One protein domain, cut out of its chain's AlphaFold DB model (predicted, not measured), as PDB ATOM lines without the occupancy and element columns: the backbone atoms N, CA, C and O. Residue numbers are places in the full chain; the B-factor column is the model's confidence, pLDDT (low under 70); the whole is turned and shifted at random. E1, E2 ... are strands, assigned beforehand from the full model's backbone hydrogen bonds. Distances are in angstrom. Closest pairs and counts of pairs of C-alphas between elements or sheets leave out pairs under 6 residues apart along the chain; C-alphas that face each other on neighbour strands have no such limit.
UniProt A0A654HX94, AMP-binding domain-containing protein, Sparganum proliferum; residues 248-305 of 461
ATOM      1  N   MET A 248     177.000 158.605 183.791       67.38
ATOM      2  CA  MET A 248     178.212 158.498 182.964       67.38
ATOM      3  C   MET A 248     179.204 157.454 183.497       67.38
ATOM      4  O   MET A 248     180.055 156.980 182.752       67.38
ATOM      5  N   ILE A 249     179.103 157.091 184.781       72.38
ATOM      6  CA  ILE A 249     180.004 156.132 185.443       72.38
ATOM      7  C   ILE A 249     179.541 154.693 185.185       72.38
ATOM      8  O   ILE A 249     180.357 153.784 185.067       72.38
ATOM      9  N   ILE A 250     178.225 154.479 185.076       70.50
ATOM     10  CA  ILE A 250     177.628 153.159 184.830       70.50
ATOM     11  C   ILE A 250     176.610 153.258 183.678       70.50
ATOM     12  O   ILE A 250     175.417 153.016 183.877       70.50
ATOM     13  N   PRO A 251     177.050 153.588 182.450       63.66
ATOM     14  CA  PRO A 251     176.148 153.800 181.313       63.66
ATOM     15  C   PRO A 251     175.346 152.539 180.939       63.66
ATOM     16  O   PRO A 251     174.252 152.620 180.386       63.66
ATOM     17  N   ALA A 252     175.841 151.350 181.300       64.12
ATOM     18  CA  ALA A 252     175.157 150.075 181.073       64.12
ATOM     19  C   ALA A 252     173.942 149.829 181.997       64.12
ATOM     20  O   ALA A 252     173.093 148.982 181.678       64.12
ATOM     21  N   ALA A 253     173.849 150.540 183.130       65.62
ATOM     22  CA  ALA A 253     172.742 150.397 184.076       65.62
ATOM     23  C   ALA A 253     171.434 150.956 183.500       65.62
ATOM     24  O   ALA A 253     170.376 150.352 183.687       65.62
ATOM     25  N   TYR A 254     171.517 152.054 182.743       68.69
ATOM     26  CA  TYR A 254     170.367 152.699 182.119       68.69
ATOM     27  C   TYR A 254     170.770 153.331 180.768       68.69
ATOM     28  O   TYR A 254     171.125 154.507 180.720       68.69
ATOM     29  N   PRO A 255     170.787 152.547 179.668       67.25
ATOM     30  CA  PRO A 255     171.423 152.921 178.402       67.25
ATOM     31  C   PRO A 255     170.550 153.872 177.564       67.25
ATOM     32  O   PRO A 255     170.047 153.516 176.494       67.25
ATOM     33  N   VAL A 256     170.362 155.083 178.085       78.75
ATOM     34  CA  VAL A 256     169.841 156.246 177.367       78.75
ATOM     35  C   VAL A 256     171.023 157.088 176.914       78.75
ATOM     36  O   VAL A 256     171.893 157.422 177.720       78.75
ATOM     37  N   TYR A 257     171.038 157.439 175.632       81.62
ATOM     38  CA  TYR A 257     172.111 158.204 175.006       81.62
ATOM     39  C   TYR A 257     171.561 159.473 174.361       81.62
ATOM     40  O   TYR A 257     170.411 159.512 173.931       81.62
ATOM     41  N   LEU A 258     172.403 160.498 174.257       85.25
ATOM     42  CA  LEU A 258     172.157 161.673 173.424       85.25
ATOM     43  C   LEU A 258     173.040 161.565 172.186       85.25
ATOM     44  O   LEU A 258     174.264 161.497 172.308       85.25
ATOM     45  N   VAL A 259     172.419 161.516 171.010       88.38
ATOM     46  CA  VAL A 259     173.116 161.460 169.722       88.38
ATOM     47  C   VAL A 259     173.002 162.793 169.001       88.38
ATOM     48  O   VAL A 259     171.953 163.437 169.033       88.38
ATOM     49  N   LYS A 260     174.079 163.197 168.333       88.56
ATOM     50  CA  LYS A 260     174.102 164.410 167.524       88.56
ATOM     51  C   LYS A 260     173.122 164.274 166.370       88.56
ATOM     52  O   LYS A 260     173.070 163.242 165.701       88.56
ATOM     53  N   THR A 261     172.390 165.342 166.117       83.19
ATOM     54  CA  THR A 261     171.452 165.442 165.002       83.19
ATOM     55  C   THR A 261     171.709 166.721 164.237       83.19
ATOM     56  O   THR A 261     171.987 167.756 164.844       83.19
ATOM     57  N   ASP A 262     171.585 166.647 162.921       75.88
ATOM     58  CA  ASP A 262     171.504 167.831 162.085       75.88
ATOM     59  C   ASP A 262     170.209 168.587 162.422       75.88
ATOM     60  O   ASP A 262     169.125 168.003 162.450       75.88
ATOM     61  N   LEU A 263     170.325 169.871 162.760       63.53
ATOM     62  CA  LEU A 263     169.188 170.665 163.229       63.53
ATOM     63  C   LEU A 263     168.253 171.098 162.089       63.53
ATOM     64  O   LEU A 263     167.107 171.446 162.370       63.53
ATOM     65  N   GLU A 264     168.712 171.072 160.835       61.72
ATOM     66  CA  GLU A 264     167.907 171.434 159.663       61.72
ATOM     67  C   GLU A 264     167.138 170.225 159.119       61.72
ATOM     68  O   GLU A 264     165.951 170.332 158.811       61.72
ATOM     69  N   THR A 265     167.784 169.061 159.037       61.94
ATOM     70  CA  THR A 265     167.181 167.841 158.471       61.94
ATOM     71  C   THR A 265     166.559 166.929 159.529       61.94
ATOM     72  O   THR A 265     165.667 166.133 159.225       61.94
ATOM     73  N   GLY A 266     166.998 167.038 160.787       61.66
ATOM     74  CA  GLY A 266     166.598 166.149 161.879       61.66
ATOM     75  C   GLY A 266     167.220 164.752 161.801       61.66
ATOM     76  O   GLY A 266     166.804 163.860 162.545       61.66
ATOM     77  N   GLU A 267     168.185 164.533 160.906       73.06
ATOM     78  CA  GLU A 267     168.872 163.252 160.766       73.06
ATOM     79  C   GLU A 267     169.975 163.075 161.814       73.06
ATOM     80  O   GLU A 267     170.662 164.016 162.210       73.06
ATOM     81  N   VAL A 268     170.163 161.832 162.266       80.50
ATOM     82  CA  VAL A 268     171.228 161.489 163.214       80.50
ATOM     83  C   VAL A 268     172.571 161.500 162.499       80.50
ATOM     84  O   VAL A 268     172.777 160.752 161.541       80.50
ATOM     85  N   LEU A 269     173.509 162.292 163.014       83.12
ATOM     86  CA  LEU A 269     174.865 162.355 162.492       83.12
ATOM     87  C   LEU A 269     175.609 161.064 162.832       83.12
ATOM     88  O   LEU A 269     175.659 160.622 163.985       83.12
ATOM     89  N   ARG A 270     176.209 160.461 161.808       87.50
ATOM     90  CA  ARG A 270     176.973 159.217 161.917       87.50
ATOM     91  C   ARG A 270     178.440 159.466 161.625       87.50
ATOM     92  O   ARG A 270     178.794 160.358 160.859       87.50
ATOM     93  N   ASP A 271     179.306 158.719 162.286       88.06
ATOM     94  CA  ASP A 271     180.734 158.741 162.009       88.06
ATOM     95  C   ASP A 271     180.989 158.122 160.616       88.06
ATOM     96  O   ASP A 271     180.575 156.982 160.380       88.06
ATOM     97  N   PRO A 272     181.656 158.829 159.681       83.00
ATOM     98  CA  PRO A 272     181.832 158.348 158.308       83.00
ATOM     99  C   PRO A 272     182.685 157.080 158.175       83.00
ATOM    100  O   PRO A 272     182.631 156.422 157.141       83.00
ATOM    101  N   LYS A 273     183.500 156.742 159.183       89.50
ATOM    102  CA  LYS A 273     184.399 155.579 159.154       89.50
ATOM    103  C   LYS A 273     183.742 154.332 159.738       89.50
ATOM    104  O   LYS A 273     183.988 153.233 159.255       89.50
ATOM    105  N   THR A 274     182.940 154.492 160.786       89.94
ATOM    106  CA  THR A 274     182.337 153.379 161.539       89.94
ATOM    107  C   THR A 274     180.848 153.189 161.255       89.94
ATOM    108  O   THR A 274     180.304 152.125 161.540       89.94
ATOM    109  N   GLY A 275     180.163 154.211 160.731       83.75
ATOM    110  CA  GLY A 275     178.712 154.222 160.514       83.75
ATOM    111  C   GLY A 275     177.872 154.350 161.796       83.75
ATOM    112  O   GLY A 275     176.636 154.376 161.732       83.75
ATOM    113  N   LEU A 276     178.508 154.440 162.967       83.69
ATOM    114  CA  LEU A 276     177.839 154.564 164.264       83.69
ATOM    115  C   LEU A 276     177.344 155.994 164.510       83.69
ATOM    116  O   LEU A 276     177.905 156.950 163.979       83.69
ATOM    117  N   CYS A 277     176.298 156.152 165.324       86.50
ATOM    118  CA  CYS A 277     175.804 157.473 165.722       86.50
ATOM    119  C   CYS A 277     176.861 158.218 166.548       86.50
ATOM    120  O   CYS A 277     177.474 157.637 167.444       86.50
ATOM    121  N   GLN A 278     177.035 159.512 166.289       90.25
ATOM    122  CA  GLN A 278     177.925 160.359 167.078       90.25
ATOM    123  C   GLN A 278     177.222 160.782 168.374       90.25
ATOM    124  O   GLN A 278     176.083 161.243 168.331       90.25
ATOM    125  N   LEU A 279     177.877 160.632 169.527       87.75
ATOM    126  CA  LEU A 279     177.325 161.053 170.821       87.75
ATOM    127  C   LEU A 279     177.504 162.558 171.049       87.75
ATOM    128  O   LEU A 279     178.489 163.147 170.600       87.75
ATOM    129  N   CYS A 280     176.570 163.167 171.775       87.75
ATOM    130  CA  CYS A 280     176.703 164.544 172.239       87.75
ATOM    131  C   CYS A 280     177.706 164.649 173.392       87.75
ATOM    132  O   CYS A 280     177.721 163.831 174.312       87.75
ATOM    133  N   SER A 281     178.490 165.717 173.367       88.50
ATOM    134  CA  SER A 281     179.299 166.202 174.484       88.50
ATOM    135  C   SER A 281     178.455 167.111 175.389       88.50
ATOM    136  O   SER A 281     177.401 167.599 174.969       88.50
ATOM    137  N   PRO A 282     178.893 167.386 176.632       86.88
ATOM    138  CA  PRO A 282     178.211 168.343 177.498       86.88
ATOM    139  C   PRO A 282     177.987 169.694 176.804       86.88
ATOM    140  O   PRO A 282     178.920 170.287 176.272       86.88
ATOM    141  N   GLY A 283     176.741 170.174 176.822       83.94
ATOM    142  CA  GLY A 283     176.341 171.431 176.183       83.94
ATOM    143  C   GLY A 283     175.937 171.312 174.711       83.94
ATOM    144  O   GLY A 283     175.383 172.266 174.170       83.94
ATOM    145  N   GLU A 284     176.147 170.161 174.068       84.62
ATOM    146  CA  GLU A 284     175.675 169.924 172.704       84.62
ATOM    147  C   GLU A 284     174.209 169.469 172.697       84.62
ATOM    148  O   GLU A 284     173.776 168.649 173.510       84.62
ATOM    149  N   VAL A 285     173.438 170.000 171.748       82.38
ATOM    150  CA  VAL A 285     172.041 169.610 171.523       82.38
ATOM    151  C   VAL A 285     172.002 168.345 170.671       82.38
ATOM    152  O   VAL A 285     172.762 168.206 169.714       82.38
ATOM    153  N   GLY A 286     171.103 167.424 171.001       83.75
ATOM    154  CA  GLY A 286     170.898 166.219 170.211       83.75
ATOM    155  C   GLY A 286     169.618 165.492 170.570       83.75
ATOM    156  O   GLY A 286     168.842 165.926 171.424       83.75
ATOM    157  N   GLN A 287     169.407 164.363 169.908       82.81
ATOM    158  CA  GLN A 287     168.244 163.520 170.107       82.81
ATOM    159  C   GLN A 287     168.519 162.465 171.178       82.81
ATOM    160  O   GLN A 287     169.526 161.759 171.140       82.81
ATOM    161  N   MET A 288     167.597 162.335 172.132       82.56
ATOM    162  CA  MET A 288     167.642 161.264 173.122       82.56
ATOM    163  C   MET A 288     167.193 159.945 172.485       82.56
ATOM    164  O   MET A 288     166.143 159.884 171.845       82.56
ATOM    165  N   VAL A 289     167.970 158.882 172.684       76.38
ATOM    166  CA  VAL A 289     167.684 157.539 172.171       76.38
ATOM    167  C   VAL A 289     167.827 156.492 173.274       76.38
ATOM    168  O   VAL A 289     168.742 156.550 174.097       76.38
ATOM    169  N   GLY A 290     166.913 155.524 173.284       75.88
ATOM    170  CA  GLY A 290     166.963 154.349 174.149       75.88
ATOM    171  C   GLY A 290     167.553 153.147 173.427       75.88
ATOM    172  O   GLY A 290     167.219 152.888 172.270       75.88
ATOM    173  N   TYR A 291     168.411 152.383 174.099       72.00
ATOM    174  CA  TYR A 291     168.885 151.115 173.551       72.00
ATOM    175  C   TYR A 291     167.805 150.033 173.649       72.00
ATOM    176  O   TYR A 291     167.458 149.576 174.740       72.00
ATOM    177  N   VAL A 292     167.296 149.593 172.498       66.00
ATOM    178  CA  VAL A 292     166.364 148.464 172.404       66.00
ATOM    179  C   VAL A 292     167.133 147.153 172.499       66.00
ATOM    180  O   VAL A 292     168.025 146.884 171.696       66.00
ATOM    181  N   LYS A 293     166.767 146.316 173.473       64.19
ATOM    182  CA  LYS A 293     167.283 144.951 173.594       64.19
ATOM    183  C   LYS A 293     166.127 143.965 173.512       64.19
ATOM    184  O   LYS A 293     165.344 143.849 174.454       64.19
ATOM    185  N   HIS A 294     166.061 143.229 172.407       54.44
ATOM    186  CA  HIS A 294     165.109 142.133 172.250       54.44
ATOM    187  C   HIS A 294     165.320 141.079 173.348       54.44
ATOM    188  O   HIS A 294     166.451 140.834 173.778       54.44
ATOM    189  N   ASN A 295     164.225 140.486 173.829       57.25
ATOM    190  CA  ASN A 295     164.193 139.534 174.951       57.25
ATOM    191  C   ASN A 295     164.621 140.109 176.316       57.25
ATOM    192  O   ASN A 295     165.008 139.362 177.215       57.25
ATOM    193  N   SER A 296     164.546 141.429 176.507       55.09
ATOM    194  CA  SER A 296     164.698 142.067 177.819       55.09
ATOM    195  C   SER A 296     163.367 142.689 178.260       55.09
ATOM    196  O   SER A 296     162.931 143.637 177.620       55.09
ATOM    197  N   PRO A 297     162.738 142.245 179.365       51.28
ATOM    198  CA  PRO A 297     161.416 142.735 179.786       51.28
ATOM    199  C   PRO A 297     161.338 144.251 180.020       51.28
ATOM    200  O   PRO A 297     160.291 144.853 179.847       51.28
ATOM    201  N   ILE A 298     162.460 144.871 180.395       52.34
ATOM    202  CA  ILE A 298     162.559 146.308 180.702       52.34
ATOM    203  C   ILE A 298     162.982 147.124 179.465       52.34
ATOM    204  O   ILE A 298     162.825 148.339 179.436       52.34
ATOM    205  N   ARG A 299     163.571 146.477 178.449       55.31
ATOM    206  CA  ARG A 299     164.252 147.153 177.325       55.31
ATOM    207  C   ARG A 299     163.710 146.751 175.956       55.31
ATOM    208  O   ARG A 299     164.227 147.236 174.945       55.31
ATOM    209  N   ASN A 300     162.722 145.861 175.918       51.19
ATOM    210  CA  ASN A 300     161.995 145.528 174.707       51.19
ATOM    211  C   ASN A 300     161.126 146.723 174.312       51.19
ATOM    212  O   ASN A 300     160.650 147.473 175.160       51.19
ATOM    213  N   PHE A 301     160.957 146.912 173.015       47.66
ATOM    214  CA  PHE A 301     160.172 147.996 172.458       47.66
ATOM    215  C   PHE A 301     159.322 147.396 171.344       47.66
ATOM    216  O   PHE A 301     159.862 146.894 170.359       47.66
ATOM    217  N   GLU A 302     158.004 147.381 171.544       37.62
ATOM    218  CA  GLU A 302     157.054 146.654 170.686       37.62
ATOM    219  C   GLU A 302     156.644 147.444 169.428       37.62
ATOM    220  O   GLU A 302     155.954 146.911 168.562       37.62
ATOM    221  N   GLY A 303     157.148 148.676 169.269       34.84
ATOM    222  CA  GLY A 303     156.879 149.557 168.130       34.84
ATOM    223  C   GLY A 303     155.733 150.548 168.377       34.84
ATOM    224  O   GLY A 303     154.925 150.372 169.280       34.84
ATOM    225  N   TYR A 304     155.663 151.604 167.558       34.56
ATOM    226  CA  TYR A 304     154.514 152.522 167.504       34.56
ATOM    227  C   TYR A 304     153.709 152.258 166.234       34.56
ATOM    228  O   TYR A 304     154.277 152.200 165.139       34.56
ATOM    229  N   ILE A 305     152.385 152.219 166.360       31.92
ATOM    230  CA  ILE A 305     151.466 152.321 165.228       31.92
ATOM    231  C   ILE A 305     151.335 153.817 164.890       31.92
ATOM    232  O   ILE A 305     150.457 154.511 165.386       31.92
TER     233      ILE A 305
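What this domain is: This is residues 248 to 305 of the 461 residues of the protein "AMP-binding domain-containing protein" of Sparganum proliferum (UniProt A0A654HX94). This model has little regular structure: a short two-stranded hairpin, E1 and E2, with a long loop, residues 261 to 285, spreading from one end and both tails leaving the other. The 58 printed residues hold no named helix and two named strands, E1 then E2, antiparallel; the class is all strand, with only 10 residues in named elements. The whole is loose, with a radius of gyration of the C-alphas of 13.2 A and spans of 34 by 34 by 23 A.

Where its parts are: Start at Met 248, then find C-alpha 256 at (169.841, 156.246, 177.367), where E1 begins; it runs 13.5 A to residue 260. E2, residues 286 to 290, runs 13.1 A to C-alpha 290 at (166.963, 154.349, 174.149).

How they stand to each other: Look across the hairpin of E1 and E2: their directions differ by 148 degrees, and C-alphas 258 and 288 face each other at 4.5 A. N 257 and O 289, 2.9 A apart, and N 287 and O 259, 2.8 A apart, are within hydrogen-bond range.

The domain as a whole: The C-alphas of Glu 264 and Pro 297 are farthest apart, 35.6 A. The printed part has no cut, and the link E1 to E2 is long, 25 residues. Mean pLDDT of the printed part is 71.7; 24 residues are under 70, among them 292 to 305.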